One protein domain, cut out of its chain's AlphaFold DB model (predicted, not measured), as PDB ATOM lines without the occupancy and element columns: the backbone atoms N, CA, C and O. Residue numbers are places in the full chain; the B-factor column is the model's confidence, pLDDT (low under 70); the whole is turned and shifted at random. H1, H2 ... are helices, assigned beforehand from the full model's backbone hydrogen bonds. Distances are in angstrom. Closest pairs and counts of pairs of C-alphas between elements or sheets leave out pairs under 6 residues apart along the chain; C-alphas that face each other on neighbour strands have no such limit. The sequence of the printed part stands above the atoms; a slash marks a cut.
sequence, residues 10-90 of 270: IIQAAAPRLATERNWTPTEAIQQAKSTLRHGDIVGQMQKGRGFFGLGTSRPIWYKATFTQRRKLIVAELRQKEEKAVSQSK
ATOM      1  N   ILE A  10     101.890  93.003  58.846       73.62
ATOM      2  CA  ILE A  10     101.903  91.841  59.751       73.62
ATOM      3  C   ILE A  10     101.922  92.302  61.217       73.62
ATOM      4  O   ILE A  10     101.201  91.771  62.057       73.62
ATOM      5  N   ILE A  11     102.702  93.341  61.517       66.19
ATOM      6  CA  ILE A  11     102.845  93.895  62.868       66.19
ATOM      7  C   ILE A  11     101.587  94.670  63.286       66.19
ATOM      8  O   ILE A  11     101.219  94.656  64.462       66.19
ATOM      9  N   GLN A  12     100.898  95.313  62.338       66.38
ATOM     10  CA  GLN A  12      99.598  95.936  62.600       66.38
ATOM     11  C   GLN A  12      98.523  94.895  62.942       66.38
ATOM     12  O   GLN A  12      97.760  95.099  63.887       66.38
ATOM     13  N   ALA A  13      98.488  93.780  62.205       68.00
ATOM     14  CA  ALA A  13      97.530  92.695  62.417       68.00
ATOM     15  C   ALA A  13      97.798  91.905  63.713       68.00
ATOM     16  O   ALA A  13      96.861  91.445  64.361       68.00
ATOM     17  N   ALA A  14      99.063  91.796  64.126       68.31
ATOM     18  CA  ALA A  14      99.484  91.059  65.316       68.31
ATOM     19  C   ALA A  14      99.335  91.837  66.641       68.31
ATOM     20  O   ALA A  14      99.850  91.393  67.667       68.31
ATOM     21  N   ALA A  15      98.679  93.004  66.653       63.88
ATOM     22  CA  ALA A  15      98.575  93.833  67.852       63.88
ATOM     23  C   ALA A  15      97.843  93.082  68.995       63.88
ATOM     24  O   ALA A  15      96.639  92.831  68.886       63.88
ATOM     25  N   PRO A  16      98.526  92.748  70.110       66.94
ATOM     26  CA  PRO A  16      97.909  91.988  71.188       66.94
ATOM     27  C   PRO A  16      96.858  92.838  71.904       66.94
ATOM     28  O   PRO A  16      97.088  94.012  72.219       66.94
ATOM     29  N   ARG A  17      95.699  92.238  72.200       64.06
ATOM     30  CA  ARG A  17      94.718  92.842  73.107       64.06
ATOM     31  C   ARG A  17      95.303  92.807  74.514       64.06
ATOM     32  O   ARG A  17      95.470  91.739  75.093       64.06
ATOM     33  N   LEU A  18      95.659  93.975  75.035       67.25
ATOM     34  CA  LEU A  18      96.164  94.102  76.395       67.25
ATOM     35  C   LEU A  18      94.986  93.989  77.357       67.25
ATOM     36  O   LEU A  18      94.037  94.763  77.250       67.25
ATOM     37  N   ALA A  19      95.049  93.029  78.276       59.72
ATOM     38  CA  ALA A  19      94.130  92.980  79.400       59.72
ATOM     39  C   ALA A  19      94.449  94.165  80.320       59.72
ATOM     40  O   ALA A  19      95.537  94.237  80.891       59.72
ATOM     41  N   THR A  20      93.529  95.117  80.410       65.06
ATOM     42  CA  THR A  20      93.621  96.263  81.314       65.06
ATOM     43  C   THR A  20      92.475  96.245  82.314       65.06
ATOM     44  O   THR A  20      91.480  95.542  82.130       65.06
ATOM     45  N   GLU A  21      92.641  96.981  83.412       62.22
ATOM     46  CA  GLU A  21      91.615  97.102  84.445       62.22
ATOM     47  C   GLU A  21      90.318  97.717  83.901       62.22
ATOM     48  O   GLU A  21      90.311  98.430  82.896       62.22
ATOM     49  N   ARG A  22      89.212  97.479  84.618       66.69
ATOM     50  CA  ARG A  22      87.831  97.817  84.225       66.69
ATOM     51  C   ARG A  22      87.603  99.290  83.841       66.69
ATOM     52  O   ARG A  22      86.620  99.582  83.172       66.69
ATOM     53  N   ASN A  23      88.500 100.191  84.250       69.25
ATOM     54  CA  ASN A  23      88.354 101.642  84.123       69.25
ATOM     55  C   ASN A  23      89.326 102.294  83.122       69.25
ATOM     56  O   ASN A  23      89.270 103.511  82.945       69.25
ATOM     57  N   TRP A  24      90.236 101.541  82.489       75.19
ATOM     58  CA  TRP A  24      91.224 102.130  81.578       75.19
ATOM     59  C   TRP A  24      91.401 101.325  80.293       75.19
ATOM     60  O   TRP A  24      91.878 100.191  80.310       75.19
ATOM     61  N   THR A  25      91.080 101.952  79.160       83.06
ATOM     62  CA  THR A  25      91.191 101.350  77.827       83.06
ATOM     63  C   THR A  25      92.346 101.995  77.042       83.06
ATOM     64  O   THR A  25      92.277 103.183  76.705       83.06
ATOM     65  N   PRO A  26      93.413 101.250  76.680       80.31
ATOM     66  CA  PRO A  26      94.580 101.814  75.993       80.31
ATOM     67  C   PRO A  26      94.267 102.471  74.646       80.31
ATOM     68  O   PRO A  26      94.879 103.473  74.281       80.31
ATOM     69  N   THR A  27      93.328 101.908  73.886       81.38
ATOM     70  CA  THR A  27      92.913 102.424  72.573       81.38
ATOM     71  C   THR A  27      92.246 103.791  72.689       81.38
ATOM     72  O   THR A  27      92.602 104.705  71.945       81.38
ATOM     73  N   GLU A  28      91.342 103.953  73.652       84.44
ATOM     74  CA  GLU A  28      90.650 105.215  73.927       84.44
ATOM     75  C   GLU A  28      91.625 106.278  74.437       84.44
ATOM     76  O   GLU A  28      91.620 107.409  73.948       84.44
ATOM     77  N   ALA A  29      92.528 105.910  75.353       84.81
ATOM     78  CA  ALA A  29      93.550 106.814  75.871       84.81
ATOM     79  C   ALA A  29      94.465 107.343  74.750       84.81
ATOM     80  O   ALA A  29      94.739 108.544  74.675       84.81
ATOM     81  N   ILE A  30      94.886 106.468  73.830       86.50
ATOM     82  CA  ILE A  30      95.698 106.849  72.666       86.50
ATOM     83  C   ILE A  30      94.899 107.730  71.697       86.50
ATOM     84  O   ILE A  30      95.442 108.704  71.176       86.50
ATOM     85  N   GLN A  31      93.623 107.426  71.442       87.19
ATOM     86  CA  GLN A  31      92.774 108.263  70.587       87.19
ATOM     87  C   GLN A  31      92.572 109.661  71.173       87.19
ATOM     88  O   GLN A  31      92.708 110.650  70.450       87.19
ATOM     89  N   GLN A  32      92.317 109.760  72.478       88.00
ATOM     90  CA  GLN A  32      92.215 111.040  73.170       88.00
ATOM     91  C   GLN A  32      93.531 111.820  73.090       88.00
ATOM     92  O   GLN A  32      93.511 112.981  72.697       88.00
ATOM     93  N   ALA A  33      94.676 111.180  73.356       87.19
ATOM     94  CA  ALA A  33      95.987 111.824  73.236       87.19
ATOM     95  C   ALA A  33      96.243 112.352  71.811       87.19
ATOM     96  O   ALA A  33      96.687 113.485  71.635       87.19
ATOM     97  N   LYS A  34      95.895 111.577  70.773       89.12
ATOM     98  CA  LYS A  34      95.973 112.027  69.372       89.12
ATOM     99  C   LYS A  34      95.063 113.220  69.094       89.12
ATOM    100  O   LYS A  34      95.478 114.139  68.393       89.12
ATOM    101  N   SER A  35      93.836 113.209  69.614       87.00
ATOM    102  CA  SER A  35      92.895 114.327  69.490       87.00
ATOM    103  C   SER A  35      93.462 115.601  70.123       87.00
ATOM    104  O   SER A  35      93.494 116.645  69.476       87.00
ATOM    105  N   THR A  36      94.018 115.502  71.334       86.38
ATOM    106  CA  THR A  36      94.657 116.628  72.029       86.38
ATOM    107  C   THR A  36      95.852 117.178  71.254       86.38
ATOM    108  O   THR A  36      95.974 118.391  71.111       86.38
ATOM    109  N   LEU A  37      96.699 116.311  70.689       86.69
ATOM    110  CA  LEU A  37      97.836 116.737  69.865       86.69
ATOM    111  C   LEU A  37      97.383 117.444  68.577       86.69
ATOM    112  O   LEU A  37      97.938 118.481  68.228       86.69
ATOM    113  N   ARG A  38      96.332 116.947  67.912       86.94
ATOM    114  CA  ARG A  38      95.721 117.622  66.749       86.94
ATOM    115  C   ARG A  38      95.114 118.971  67.123       86.94
ATOM    116  O   ARG A  38      95.244 119.928  66.371       86.94
ATOM    117  N   HIS A  39      94.460 119.055  68.276       85.12
ATOM    118  CA  HIS A  39      93.920 120.315  68.775       85.12
ATOM    119  C   HIS A  39      95.041 121.319  69.085       85.12
ATOM    120  O   HIS A  39      94.928 122.490  68.734       85.12
ATOM    121  N   GLY A  40      96.157 120.853  69.652       82.38
ATOM    122  CA  GLY A  40      97.360 121.661  69.858       82.38
ATOM    123  C   GLY A  40      97.963 122.207  68.560       82.38
ATOM    124  O   GLY A  40      98.435 123.338  68.549       82.38
ATOM    125  N   ASP A  41      97.893 121.462  67.452       82.94
ATOM    126  CA  ASP A  41      98.324 121.963  66.137       82.94
ATOM    127  C   ASP A  41      97.442 123.124  65.636       82.94
ATOM    128  O   ASP A  41      97.954 124.038  64.995       82.94
ATOM    129  N   ILE A  42      96.135 123.109  65.940       83.88
ATOM    130  CA  ILE A  42      95.181 124.166  65.550       83.88
ATOM    131  C   ILE A  42      95.382 125.422  66.399       83.88
ATOM    132  O   ILE A  42      95.436 126.530  65.873       83.88
ATOM    133  N   VAL A  43      95.470 125.248  67.719       80.25
ATOM    134  CA  VAL A  43      95.611 126.364  68.668       80.25
ATOM    135  C   VAL A  43      97.027 126.950  68.643       80.25
ATOM    136  O   VAL A  43      97.241 128.098  69.032       80.25
ATOM    137  N   GLY A  44      97.998 126.182  68.150       72.75
ATOM    138  CA  GLY A  44      99.405 126.544  68.145       72.75
ATOM    139  C   GLY A  44     100.105 126.210  69.463       72.75
ATOM    140  O   GLY A  44      99.530 125.673  70.412       72.75
ATOM    141  N   GLN A  45     101.405 126.511  69.521       66.38
ATOM    142  CA  GLN A  45     102.224 126.248  70.705       66.38
ATOM    143  C   GLN A  45     101.733 127.101  71.880       66.38
ATOM    144  O   GLN A  45     101.986 128.302  71.941       66.38
ATOM    145  N   MET A  46     101.070 126.467  72.845       60.97
ATOM    146  CA  MET A  46     100.770 127.113  74.118       60.97
ATOM    147  C   MET A  46     102.058 127.294  74.926       60.97
ATOM    148  O   MET A  46     102.869 126.371  75.052       60.97
ATOM    149  N   GLN A  47     102.225 128.480  75.507       62.62
ATOM    150  CA  GLN A  47     103.334 128.783  76.401       62.62
ATOM    151  C   GLN A  47     103.357 127.800  77.579       62.62
ATOM    152  O   GLN A  47     102.346 127.575  78.246       62.62
ATOM    153  N   LYS A  48     104.531 127.227  77.861       60.00
ATOM    154  CA  LYS A  48     104.767 126.426  79.065       60.00
ATOM    155  C   LYS A  48     105.653 127.214  80.026       60.00
ATOM    156  O   LYS A  48     106.763 127.596  79.670       60.00
ATOM    157  N   GLY A  49     105.168 127.441  81.246       63.19
ATOM    158  CA  GLY A  49     105.905 128.168  82.287       63.19
ATOM    159  C   GLY A  49     105.833 129.695  82.159       63.19
ATOM    160  O   GLY A  49     104.950 130.239  81.499       63.19
ATOM    161  N   ARG A  50     106.758 130.399  82.826       61.00
ATOM    162  CA  ARG A  50     106.782 131.876  82.921       61.00
ATOM    163  C   ARG A  50     107.625 132.577  81.838       61.00
ATOM    164  O   ARG A  50     107.939 133.749  81.998       61.00
ATOM    165  N   GLY A  51     108.049 131.880  80.781       54.59
ATOM    166  CA  GLY A  51     108.842 132.491  79.701       54.59
ATOM    167  C   GLY A  51     107.996 133.402  78.806       54.59
ATOM    168  O   GLY A  51     106.843 133.089  78.557       54.59
ATOM    169  N   PHE A  52     108.547 134.516  78.320       48.59
ATOM    170  CA  PHE A  52     107.844 135.427  77.402       48.59
ATOM    171  C   PHE A  52     107.466 134.741  76.070       48.59
ATOM    172  O   PHE A  52     108.009 133.690  75.714       48.59
ATOM    173  N   PHE A  53     106.529 135.346  75.335       52.97
ATOM    174  CA  PHE A  53     106.029 134.853  74.051       52.97
ATOM    175  C   PHE A  53     107.187 134.518  73.091       52.97
ATOM    176  O   PHE A  53     108.023 135.368  72.796       52.97
ATOM    177  N   GLY A  54     107.251 133.267  72.625       56.22
ATOM    178  CA  GLY A  54     108.242 132.812  71.639       56.22
ATOM    179  C   GLY A  54     109.551 132.213  72.182       56.22
ATOM    180  O   GLY A  54     110.345 131.735  71.380       56.22
ATOM    181  N   LEU A  55     109.776 132.156  73.503       53.91
ATOM    182  CA  LEU A  55     111.026 131.627  74.098       53.91
ATOM    183  C   LEU A  55     110.961 130.152  74.547       53.91
ATOM    184  O   LEU A  55     111.786 129.691  75.335       53.91
ATOM    185  N   GLY A  56     109.976 129.389  74.071       55.31
ATOM    186  CA  GLY A  56     109.856 127.960  74.368       55.31
ATOM    187  C   GLY A  56     110.591 127.087  73.350       55.31
ATOM    188  O   GLY A  56     110.592 127.384  72.157       55.31
ATOM    189  N   THR A  57     111.159 125.960  73.791       58.69
ATOM    190  CA  THR A  57     111.632 124.911  72.874       58.69
ATOM    191  C   THR A  57     110.468 124.460  71.991       58.69
ATOM    192  O   THR A  57     109.494 123.902  72.506       58.69
ATOM    193  N   SER A  58     110.567 124.702  70.682       61.34
ATOM    194  CA  SER A  58     109.531 124.337  69.713       61.34
ATOM    195  C   SER A  58     109.272 122.834  69.771       61.34
ATOM    196  O   SER A  58     110.140 122.022  69.442       61.34
ATOM    197  N   ARG A  59     108.080 122.438  70.232       66.12
ATOM    198  CA  ARG A  59     107.657 121.037  70.114       66.12
ATOM    199  C   ARG A  59     107.349 120.738  68.644       66.12
ATOM    200  O   ARG A  59     106.721 121.574  67.996       66.12
ATOM    201  N   PRO A  60     107.727 119.566  68.113       70.06
ATOM    202  CA  PRO A  60     107.355 119.203  66.753       70.06
ATOM    203  C   PRO A  60     105.827 119.164  66.622       70.06
ATOM    204  O   PRO A  60     105.145 118.542  67.435       70.06
ATOM    205  N   ILE A  61     105.314 119.846  65.596       78.56
ATOM    206  CA  ILE A  61     103.895 119.869  65.215       78.56
ATOM    207  C   ILE A  61     103.484 118.439  64.850       78.56
ATOM    208  O   ILE A  61     104.200 117.779  64.092       78.56
ATOM    209  N   TRP A  62     102.350 117.956  65.358       81.88
ATOM    210  CA  TRP A  62     101.920 116.565  65.180       81.88
ATOM    211  C   TRP A  62     101.816 116.178  63.694       81.88
ATOM    212  O   TRP A  62     102.255 115.088  63.296       81.88
ATOM    213  N   TYR A  63     101.335 117.095  62.852       81.38
ATOM    214  CA  TYR A  63     101.283 116.912  61.398       81.38
ATOM    215  C   TYR A  63     102.666 116.706  60.754       81.38
ATOM    216  O   TYR A  63     102.814 115.830  59.902       81.38
ATOM    217  N   LYS A  64     103.690 117.448  61.196       82.62
ATOM    218  CA  LYS A  64     105.061 117.403  60.645       82.62
ATOM    219  C   LYS A  64     105.972 116.377  61.334       82.62
ATOM    220  O   LYS A  64     107.105 116.180  60.905       82.62
ATOM    221  N   ALA A  65     105.501 115.751  62.409       82.56
ATOM    222  CA  ALA A  65     106.283 114.811  63.196       82.56
ATOM    223  C   ALA A  65     106.488 113.477  62.462       82.56
ATOM    224  O   ALA A  65     105.553 112.909  61.890       82.56
ATOM    225  N   THR A  66     107.706 112.939  62.545       84.50
ATOM    226  CA  THR A  66     108.012 111.585  62.068       84.50
ATOM    227  C   THR A  66     107.338 110.527  62.941       84.50
ATOM    228  O   THR A  66     106.884 110.791  64.054       84.50
ATOM    229  N   PHE A  67     107.305 109.286  62.465       76.19
ATOM    230  CA  PHE A  67     106.694 108.167  63.179       76.19
ATOM    231  C   PHE A  67     107.195 107.988  64.626       76.19
ATOM    232  O   PHE A  67     106.414 107.871  65.574       76.19
ATOM    233  N   THR A  68     108.512 108.024  64.818       80.56
ATOM    234  CA  THR A  68     109.140 107.907  66.140       80.56
ATOM    235  C   THR A  68     108.839 109.117  67.023       80.56
ATOM    236  O   THR A  68     108.617 108.960  68.224       80.56
ATOM    237  N   GLN A  69     108.766 110.317  66.441       82.62
ATOM    238  CA  GLN A  69     108.380 111.536  67.152       82.62
ATOM    239  C   GLN A  69     106.912 111.499  67.586       82.62
ATOM    240  O   GLN A  69     106.620 111.833  68.730       82.62
ATOM    241  N   ARG A  70     105.995 111.022  66.734       84.12
ATOM    242  CA  ARG A  70     104.571 110.858  67.068       84.12
ATOM    243  C   ARG A  70     104.366 109.925  68.255       84.12
ATOM    244  O   ARG A  70     103.655 110.276  69.193       84.12
ATOM    245  N   ARG A  71     105.062 108.785  68.276       82.75
ATOM    246  CA  ARG A  71     105.048 107.874  69.432       82.75
ATOM    247  C   ARG A  71     105.534 108.563  70.709       82.75
ATOM    248  O   ARG A  71     104.876 108.456  71.739       82.75
ATOM    249  N   LYS A  72     106.644 109.309  70.641       85.56
ATOM    250  CA  LYS A  72     107.162 110.078  71.789       85.56
ATOM    251  C   LYS A  72     106.167 111.137  72.272       85.56
ATOM    252  O   LYS A  72     105.989 111.275  73.477       85.56
ATOM    253  N   LEU A  73     105.502 111.844  71.356       86.19
ATOM    254  CA  LEU A  73     104.482 112.845  71.686       86.19
ATOM    255  C   LEU A  73     103.270 112.215  72.381       86.19
ATOM    256  O   LEU A  73     102.842 112.731  73.408       86.19
ATOM    257  N   ILE A  74     102.763 111.083  71.880       87.12
ATOM    258  CA  ILE A  74     101.645 110.363  72.512       87.12
ATOM    259  C   ILE A  74     102.020 109.922  73.929       87.12
ATOM    260  O   ILE A  74     101.255 110.150  74.860       87.12
ATOM    261  N   VAL A  75     103.198 109.316  74.108       86.69
ATOM    262  CA  VAL A  75     103.656 108.863  75.431       86.69
ATOM    263  C   VAL A  75     103.829 110.043  76.388       86.69
ATOM    264  O   VAL A  75     103.439 109.944  77.547       86.69
ATOM    265  N   ALA A  76     104.378 111.164  75.915       85.50
ATOM    266  CA  ALA A  76     104.523 112.369  76.725       85.50
ATOM    267  C   ALA A  76     103.163 112.954  77.143       85.50
ATOM    268  O   ALA A  76     103.020 113.381  78.284       85.50
ATOM    269  N   GLU A  77     102.170 112.951  76.252       86.44
ATOM    270  CA  GLU A  77     100.825 113.448  76.557       86.44
ATOM    271  C   GLU A  77     100.093 112.538  77.552       86.44
ATOM    272  O   GLU A  77      99.471 113.024  78.495       86.44
ATOM    273  N   LEU A  78     100.222 111.215  77.394       86.06
ATOM    274  CA  LEU A  78      99.675 110.240  78.340       86.06
ATOM    275  C   LEU A  78     100.298 110.400  79.729       86.06
ATOM    276  O   LEU A  78      99.560 110.526  80.701       86.06
ATOM    277  N   ARG A  79     101.631 110.510  79.814       84.94
ATOM    278  CA  ARG A  79     102.324 110.789  81.082       84.94
ATOM    279  C   ARG A  79     101.867 112.101  81.703       84.94
ATOM    280  O   ARG A  79     101.562 112.135  82.884       84.94
ATOM    281  N   GLN A  80     101.754 113.168  80.911       81.69
ATOM    282  CA  GLN A  80     101.292 114.457  81.423       81.69
ATOM    283  C   GLN A  80      99.854 114.371  81.964       81.69
ATOM    284  O   GLN A  80      99.517 115.032  82.947       81.69
ATOM    285  N   LYS A  81      98.985 113.580  81.327       81.06
ATOM    286  CA  LYS A  81      97.611 113.358  81.786       81.06
ATOM    287  C   LYS A  81      97.566 112.529  83.071       81.06
ATOM    288  O   LYS A  81      96.809 112.879  83.971       81.06
ATOM    289  N   GLU A  82      98.392 111.490  83.175       78.38
ATOM    290  CA  GLU A  82      98.555 110.689  84.395       78.38
ATOM    291  C   GLU A  82      99.094 111.533  85.552       78.38
ATOM    292  O   GLU A  82      98.498 111.549  86.623       78.38
ATOM    293  N   GLU A  83     100.152 112.315  85.328       74.75
ATOM    294  CA  GLU A  83     100.714 113.237  86.321       74.75
ATOM    295  C   GLU A  83      99.663 114.236  86.820       74.75
ATOM    296  O   GLU A  83      99.533 114.453  88.025       74.75
ATOM    297  N   LYS A  84      98.858 114.806  85.910       71.25
ATOM    298  CA  LYS A  84      97.740 115.686  86.279       71.25
ATOM    299  C   LYS A  84      96.691 114.952  87.110       71.25
ATOM    300  O   LYS A  84      96.288 115.483  88.140       71.25
ATOM    301  N   ALA A  85      96.278 113.752  86.713       67.88
ATOM    302  CA  ALA A  85      95.280 112.974  87.445       67.88
ATOM    303  C   ALA A  85      95.768 112.590  88.852       67.88
ATOM    304  O   ALA A  85      95.045 112.777  89.824       67.88
ATOM    305  N   VAL A  86      97.022 112.146  88.980       65.69
ATOM    306  CA  VAL A  86      97.669 111.862  90.273       65.69
ATOM    307  C   VAL A  86      97.796 113.130  91.115       65.69
ATOM    308  O   VAL A  86      97.666 113.086  92.339       65.69
ATOM    309  N   SER A  87      98.047 114.277  90.479       61.72
ATOM    310  CA  SER A  87      98.099 115.545  91.199       61.72
ATOM    311  C   SER A  87      96.725 115.985  91.713       61.72
ATOM    312  O   SER A  87      96.634 116.462  92.839       61.72
ATOM    313  N   GLN A  88      95.668 115.767  90.925       62.94
ATOM    314  CA  GLN A  88      94.289 116.112  91.264       62.94
ATOM    315  C   GLN A  88      93.708 115.181  92.333       62.94
ATOM    316  O   GLN A  88      93.077 115.664  93.266       62.94
ATOM    317  N   SER A  89      93.978 113.873  92.274       59.62
ATOM    318  CA  SER A  89      93.494 112.924  93.289       59.62
ATOM    319  C   SER A  89      94.103 113.178  94.671       59.62
ATOM    320  O   SER A  89      93.448 112.986  95.690       59.62
ATOM    321  N   LYS A  90      95.338 113.696  94.732       60.97
ATOM    322  CA  LYS A  90      95.970 114.149  95.983       60.97
ATOM    323  C   LYS A  90      95.381 115.457  96.540       60.97
ATOM    324  O   LYS A  90      95.712 115.823  97.667       60.97
TER     325      LYS A  90
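This is residues 10 to 90 of the 270 residues of an uncharacterized protein of Anabarilius grahami (UniProt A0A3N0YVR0). Two long helices, H3 and H2, cross as an X close to a right angle and touch where residues 73 to 78 of H3 meet residues 29 to 37 of H2. From the end of H2 a long loop, residues 44 to 66, swings out and folds back to the start of H3; at the other end of H2, residues 10 to 16, with the short H1, and residues 19 to 25 stick out, as do residues 82 to 90 at the end of H3. The printed part has 81 residues with three named helices, H1, H2 and H3 in chain order, and no named strand; the class is all helix. The whole is loose, with a radius of gyration of the C-alphas of 15.3 A, and flat, spanning 45 by 38 by 17 A.

Begin with the longest helix, H3, residues 67 to 89, and look at its residues 73 to 78, which alone touch H2, residues 26 to 43. The closest C-alphas of the two helices are those of Ala 33 and Ile 74, 5.9 A apart, and 9 pairs of C-alphas are within 8 A. Their lines stand about perpendicular, at 79 degrees, and their centres are 10.5 A apart. Now turn to H1, residues 10 to 13: it is apart from H2 and apart from H3. In H2 and H3 every O i to N i+4 pair is within hydrogen-bond range; H1 is too short for such a pair, and its one O i to N i+3 pair is within range.

Find C-alpha 67 at (106.694, 108.167, 63.179); from there H3 runs 33.2 A to C-alpha 89 at (93.494, 112.924, 93.289). Next find C-alpha 26 at (94.580, 101.814, 75.993), where H2 begins; it runs 25.6 A to C-alpha 43 of Val 43. H1, four residues from Ile 10 to Ala 13, measures 5.2 A and begins with C-alpha 10 at (101.903, 91.841, 59.751).

The two C-alphas farthest apart are those of Ile 10 and Phe 52, at 47.4 A. Without the stretches that stand free, the body has 58 residues and spans 45 by 22 by 18 A. The printed part runs from residue 10 to 90 and has no cut. Both links are long: 12 residues from H1 to H2, and 23 residues from H2 to H3. In the B-factor column you will find a mean pLDDT of 74.0 for the printed part, with 34 residues under 70: residues 11 to 23, 45 to 59 and 85 to 90.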